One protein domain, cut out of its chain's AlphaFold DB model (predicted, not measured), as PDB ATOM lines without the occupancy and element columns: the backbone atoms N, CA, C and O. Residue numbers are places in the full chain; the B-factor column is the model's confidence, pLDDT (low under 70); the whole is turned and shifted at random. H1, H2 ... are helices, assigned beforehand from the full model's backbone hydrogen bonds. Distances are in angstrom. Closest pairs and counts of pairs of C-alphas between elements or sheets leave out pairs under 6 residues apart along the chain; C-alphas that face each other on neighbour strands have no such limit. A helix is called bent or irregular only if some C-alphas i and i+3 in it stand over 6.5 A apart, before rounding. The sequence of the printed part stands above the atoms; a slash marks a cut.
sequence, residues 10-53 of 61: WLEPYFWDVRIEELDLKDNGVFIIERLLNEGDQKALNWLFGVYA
ATOM      1  N   TRP A  10      23.967  13.673 -26.762       95.00
ATOM      2  CA  TRP A  10      22.774  13.256 -26.010       95.00
ATOM      3  C   TRP A  10      22.459  11.754 -26.139       95.00
ATOM      4  O   TRP A  10      21.608  11.266 -25.401       95.00
ATOM      5  N   LEU A  11      23.122  11.032 -27.051       96.00
ATOM      6  CA  LEU A  11      23.042   9.575 -27.167       96.00
ATOM      7  C   LEU A  11      24.057   8.840 -26.280       96.00
ATOM      8  O   LEU A  11      23.962   7.624 -26.168       96.00
ATOM      9  N   GLU A  12      24.992   9.542 -25.634       95.44
ATOM     10  CA  GLU A  12      26.009   8.963 -24.740       95.44
ATOM     11  C   GLU A  12      25.455   7.982 -23.694       95.44
ATOM     12  O   GLU A  12      26.066   6.926 -23.523       95.44
ATOM     13  N   PRO A  13      24.272   8.199 -23.079       96.25
ATOM     14  CA  PRO A  13      23.699   7.218 -22.155       96.25
ATOM     15  C   PRO A  13      23.466   5.825 -22.764       96.25
ATOM     16  O   PRO A  13      23.514   4.835 -22.040       96.25
ATOM     17  N   TYR A  14      23.245   5.724 -24.081       97.44
ATOM     18  CA  TYR A  14      23.068   4.445 -24.782       97.44
ATOM     19  C   TYR A  14      24.396   3.743 -25.103       97.44
ATOM     20  O   TYR A  14      24.396   2.571 -25.465       97.44
ATOM     21  N   PHE A  15      25.525   4.441 -24.959       96.19
ATOM     22  CA  PHE A  15      26.876   3.971 -25.278       96.19
ATOM     23  C   PHE A  15      27.777   3.939 -24.035       96.19
ATOM     24  O   PHE A  15      28.982   4.125 -24.134       96.19
ATOM     25  N   TRP A  16      27.199   3.706 -22.854       94.38
ATOM     26  CA  TRP A  16      27.878   3.773 -21.553       94.38
ATOM     27  C   TRP A  16      29.101   2.849 -21.404       94.38
ATOM     28  O   TRP A  16      29.922   3.060 -20.512       94.38
ATOM     29  N   ASP A  17      29.221   1.820 -22.242       95.75
ATOM     30  CA  ASP A  17      30.300   0.831 -22.239       95.75
ATOM     31  C   ASP A  17      31.423   1.126 -23.250       95.75
ATOM     32  O   ASP A  17      32.415   0.395 -23.296       95.75
ATOM     33  N   VAL A  18      31.301   2.193 -24.046       94.31
ATOM     34  CA  VAL A  18      32.262   2.567 -25.092       94.31
ATOM     35  C   VAL A  18      32.521   4.075 -25.115       94.31
ATOM     36  O   VAL A  18      31.770   4.875 -24.568       94.31
ATOM     37  N   ARG A  19      33.606   4.496 -25.771       92.94
ATOM     38  CA  ARG A  19      33.877   5.919 -26.019       92.94
ATOM     39  C   ARG A  19      33.094   6.368 -27.247       92.94
ATOM     40  O   ARG A  19      33.449   6.003 -28.365       92.94
ATOM     41  N   ILE A  20      32.030   7.147 -27.048       91.94
ATOM     42  CA  ILE A  20      31.150   7.594 -28.140       91.94
ATOM     43  C   ILE A  20      31.904   8.414 -29.201       91.94
ATOM     44  O   ILE A  20      31.538   8.402 -30.374       91.94
ATOM     45  N   GLU A  21      32.991   9.089 -28.821       90.69
ATOM     46  CA  GLU A  21      33.830   9.887 -29.718       90.69
ATOM     47  C   GLU A  21      34.682   9.045 -30.671       90.69
ATOM     48  O   GLU A  21      35.149   9.566 -31.684       90.69
ATOM     49  N   GLU A  22      34.901   7.771 -30.340       92.38
ATOM     50  CA  GLU A  22      35.654   6.817 -31.158       92.38
ATOM     51  C   GLU A  22      34.753   6.068 -32.151       92.38
ATOM     52  O   GLU A  22      35.262   5.363 -33.021       92.38
ATOM     53  N   LEU A  23      33.428   6.228 -32.049       93.19
ATOM     54  CA  LEU A  23      32.475   5.583 -32.946       93.19
ATOM     55  C   LEU A  23      32.371   6.334 -34.278       93.19
ATOM     56  O   LEU A  23      32.004   7.511 -34.334       93.19
ATOM     57  N   ASP A  24      32.620   5.613 -35.363       92.31
ATOM     58  CA  ASP A  24      32.384   6.069 -36.725       92.31
ATOM     59  C   ASP A  24      31.039   5.539 -37.243       92.31
ATOM     60  O   ASP A  24      30.725   4.353 -37.132       92.31
ATOM     61  N   LEU A  25      30.224   6.418 -37.838       91.25
ATOM     62  CA  LEU A  25      28.881   6.052 -38.307       91.25
ATOM     63  C   LEU A  25      28.887   4.958 -39.381       91.25
ATOM     64  O   LEU A  25      27.887   4.252 -39.522       91.25
ATOM     65  N   LYS A  26      29.970   4.831 -40.153       90.31
ATOM     66  CA  LYS A  26      30.098   3.842 -41.219       90.31
ATOM     67  C   LYS A  26      30.728   2.561 -40.689       90.31
ATOM     68  O   LYS A  26      30.132   1.497 -40.844       90.31
ATOM     69  N   ASP A  27      31.891   2.660 -40.049       92.69
ATOM     70  CA  ASP A  27      32.651   1.481 -39.619       92.69
ATOM     71  C   ASP A  27      31.997   0.784 -38.415       92.69
ATOM     72  O   ASP A  27      32.037  -0.442 -38.307       92.69
ATOM     73  N   ASN A  28      31.312   1.538 -37.549       94.94
ATOM     74  CA  ASN A  28      30.555   1.009 -36.411       94.94
ATOM     75  C   ASN A  28      29.037   0.994 -36.653       94.94
ATOM     76  O   ASN A  28      28.272   0.817 -35.705       94.94
ATOM     77  N   GLY A  29      28.579   1.153 -37.900       93.75
ATOM     78  CA  GLY A  29      27.158   1.343 -38.212       93.75
ATOM     79  C   GLY A  29      26.242   0.240 -37.677       93.75
ATOM     80  O   GLY A  29      25.228   0.540 -37.057       93.75
ATOM     81  N   VAL A  30      26.625  -1.031 -37.836       95.75
ATOM     82  CA  VAL A  30      25.848  -2.174 -37.312       95.75
ATOM     83  C   VAL A  30      25.701  -2.093 -35.792       95.75
ATOM     84  O   VAL A  30      24.590  -2.182 -35.283       95.75
ATOM     85  N   PHE A  31      26.799  -1.837 -35.078       96.38
ATOM     86  CA  PHE A  31      26.794  -1.700 -33.622       96.38
ATOM     87  C   PHE A  31      25.903  -0.541 -33.155       96.38
ATOM     88  O   PHE A  31      25.122  -0.700 -32.221       96.38
ATOM     89  N   ILE A  32      25.990   0.617 -33.819       96.31
ATOM     90  CA  ILE A  32      25.175   1.800 -33.505       96.31
ATOM     91  C   ILE A  32      23.689   1.499 -33.728       96.31
ATOM     92  O   ILE A  32      22.866   1.815 -32.868       96.31
ATOM     93  N   ILE A  33      23.346   0.868 -34.857       96.25
ATOM     94  CA  ILE A  33      21.974   0.469 -35.186       96.25
ATOM     95  C   ILE A  33      21.431  -0.489 -34.126       96.25
ATOM     96  O   ILE A  33      20.395  -0.206 -33.531       96.25
ATOM     97  N   GLU A  34      22.130  -1.589 -33.851       97.62
ATOM     98  CA  GLU A  34      21.692  -2.585 -32.870       97.62
ATOM     99  C   GLU A  34      21.540  -1.977 -31.475       97.62
ATOM    100  O   GLU A  34      20.547  -2.235 -30.793       97.62
ATOM    101  N   ARG A  35      22.480  -1.119 -31.061       97.44
ATOM    102  CA  ARG A  35      22.426  -0.467 -29.751       97.44
ATOM    103  C   ARG A  35      21.184   0.402 -29.605       97.44
ATOM    104  O   ARG A  35      20.470   0.275 -28.614       97.44
ATOM    105  N   LEU A  36      20.906   1.263 -30.585       97.19
ATOM    106  CA  LEU A  36      19.756   2.164 -30.521       97.19
ATOM    107  C   LEU A  36      18.423   1.441 -30.747       97.19
ATOM    108  O   LEU A  36      17.418   1.885 -30.205       97.19
ATOM    109  N   LEU A  37      18.395   0.332 -31.491       96.94
ATOM    110  CA  LEU A  37      17.192  -0.499 -31.623       96.94
ATOM    111  C   LEU A  37      16.836  -1.237 -30.325       96.94
ATOM    112  O   LEU A  37      15.653  -1.410 -30.045       96.94
ATOM    113  N   ASN A  38      17.833  -1.670 -29.549       97.31
ATOM    114  CA  ASN A  38      17.610  -2.407 -28.303       97.31
ATOM    115  C   ASN A  38      17.354  -1.487 -27.102       97.31
ATOM    116  O   ASN A  38      16.478  -1.773 -26.291       97.31
ATOM    117  N   GLU A  39      18.112  -0.395 -26.988       97.06
ATOM    118  CA  GLU A  39      18.160   0.439 -25.776       97.06
ATOM    119  C   GLU A  39      17.596   1.855 -25.986       97.06
ATOM    120  O   GLU A  39      17.382   2.589 -25.022       97.06
ATOM    121  N   GLY A  40      17.395   2.277 -27.238       96.50
ATOM    122  CA  GLY A  40      17.039   3.649 -27.589       96.50
ATOM    123  C   GLY A  40      15.575   4.003 -27.328       96.50
ATOM    124  O   GLY A  40      14.665   3.196 -27.501       96.50
ATOM    125  N   ASP A  41      15.334   5.265 -26.975       97.62
ATOM    126  CA  ASP A  41      13.992   5.843 -26.940       97.62
ATOM    127  C   ASP A  41      13.511   6.304 -28.330       97.62
ATOM    128  O   ASP A  41      14.231   6.277 -29.331       97.62
ATOM    129  N   GLN A  42      12.274   6.804 -28.401       97.25
ATOM    130  CA  GLN A  42      11.701   7.313 -29.651       97.25
ATOM    131  C   GLN A  42      12.572   8.398 -30.307       97.25
ATOM    132  O   GLN A  42      12.641   8.485 -31.535       97.25
ATOM    133  N   LYS A  43      13.238   9.238 -29.507       97.19
ATOM    134  CA  LYS A  43      14.114  10.296 -30.015       97.19
ATOM    135  C   LYS A  43      15.384   9.705 -30.631       97.19
ATOM    136  O   LYS A  43      15.783  10.149 -31.709       97.19
ATOM    137  N   ALA A  44      15.983   8.705 -29.989       97.06
ATOM    138  CA  ALA A  44      17.128   7.959 -30.496       97.06
ATOM    139  C   ALA A  44      16.804   7.245 -31.810       97.06
ATOM    140  O   ALA A  44      17.553   7.382 -32.776       97.06
ATOM    141  N   LEU A  45      15.650   6.580 -31.888       96.12
ATOM    142  CA  LEU A  45      15.194   5.907 -33.105       96.12
ATOM    143  C   LEU A  45      14.937   6.889 -34.254       96.12
ATOM    144  O   LEU A  45      15.333   6.632 -35.388       96.12
ATOM    145  N   ASN A  46      14.342   8.052 -33.975       95.62
ATOM    146  CA  ASN A  46      14.148   9.086 -34.994       95.62
ATOM    147  C   ASN A  46      15.484   9.589 -35.561       95.62
ATOM    148  O   ASN A  46      15.600   9.807 -36.768       95.62
ATOM    149  N   TRP A  47      16.500   9.756 -34.708       95.31
ATOM    150  CA  TRP A  47      17.847  10.100 -35.163       95.31
ATOM    151  C   TRP A  47      18.472   8.961 -35.974       95.31
ATOM    152  O   TRP A  47      18.998   9.213 -37.056       95.31
ATOM    153  N   LEU A  48      18.351   7.718 -35.494       95.00
ATOM    154  CA  LEU A  48      18.867   6.526 -36.163       95.00
ATOM    155  C   LEU A  48      18.332   6.421 -37.594       95.00
ATOM    156  O   LEU A  48      19.111   6.309 -38.537       95.00
ATOM    157  N   PHE A  49      17.014   6.516 -37.772       93.00
ATOM    158  CA  PHE A  49      16.409   6.475 -39.100       93.00
ATOM    159  C   PHE A  49      16.784   7.701 -39.939       93.00
ATOM    160  O   PHE A  49      16.999   7.560 -41.134       93.00
ATOM    161  N   GLY A  50      16.962   8.882 -39.347       92.06
ATOM    162  CA  GLY A  50      17.473  10.047 -40.078       92.06
ATOM    163  C   GLY A  50      18.904   9.875 -40.611       92.06
ATOM    164  O   GLY A  50      19.254  10.490 -41.615       92.06
ATOM    165  N   VAL A  51      19.719   9.047 -39.953       91.56
ATOM    166  CA  VAL A  51      21.127   8.802 -40.313       91.56
ATOM    167  C   VAL A  51      21.279   7.621 -41.267       91.56
ATOM    168  O   VAL A  51      22.060   7.702 -42.210       91.56
ATOM    169  N   TYR A  52      20.543   6.532 -41.033       89.25
ATOM    170  CA  TYR A  52      20.727   5.260 -41.738       89.25
ATOM    171  C   TYR A  52      19.620   4.922 -42.740       89.25
ATOM    172  O   TYR A  52      19.769   3.949 -43.479       89.25
ATOM    173  N   ALA A  53      18.524   5.688 -42.816       79.69
ATOM    174  CA  ALA A  53      17.494   5.455 -43.828       79.69
ATOM    175  C   ALA A  53      17.933   5.981 -45.202       79.69
ATOM    176  O   ALA A  53      17.365   6.926 -45.746       79.69
TER     177      ALA A  53
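What this domain is: This is residues 10 to 53 of the 61 residues of an uncharacterized protein of Desulfobacteraceae bacterium (UniProt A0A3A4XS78). Two helices, H2 and H3, stand side by side as a helical hairpin, and the short helix H1 crosses the end where H2 ends and H3 begins. A long link without a named element, residues 16 to 28, leads back from H1 to the other end of H2. The printed part has 44 residues, with H1, H2 and H3 in chain order, no named strand, and class all helix. It is compact, with a radius of gyration of the C-alphas of 9.6 A, and spans 22 by 20 by 16 A.

Where its parts are: H1, residues 10 to 15, begins at C-alpha 10 (22.774, 13.256, -26.010) and is 10.2 A long; it is irregular, with C-alphas 10 and 13 7.2 A apart. H2, residues 29 to 39, is 15.4 A long. H3, residues 42 to 52, is 15.2 A long and ends at C-alpha 52 (20.727, 5.260, -41.738).

How they stand to each other: H1 touches H2, about perpendicular at 88 degrees; their closest C-alphas, of Tyr 14 and Glu 39, are 6.4 A apart. H1 and H3 are close but not clearly touching. H2 and H3 touch, opposite ways at a shallow tilt of 15 degrees, closest at the C-alphas of Leu 36 and Ala 44, 6.4 A. Each O i to N i+4 pair is within hydrogen-bond range in H2 and H3; in H1 0 of 2 are, against 2 of 3 O i to N i+3 pairs.

The domain as a whole: The farthest C-alphas, of Asp 17 and Ala 53, are 25.5 A apart. The printed part has no cut; the link from H1 to H2 is long, that from H2 to H3 tight. No printed residue is under 70 in pLDDT.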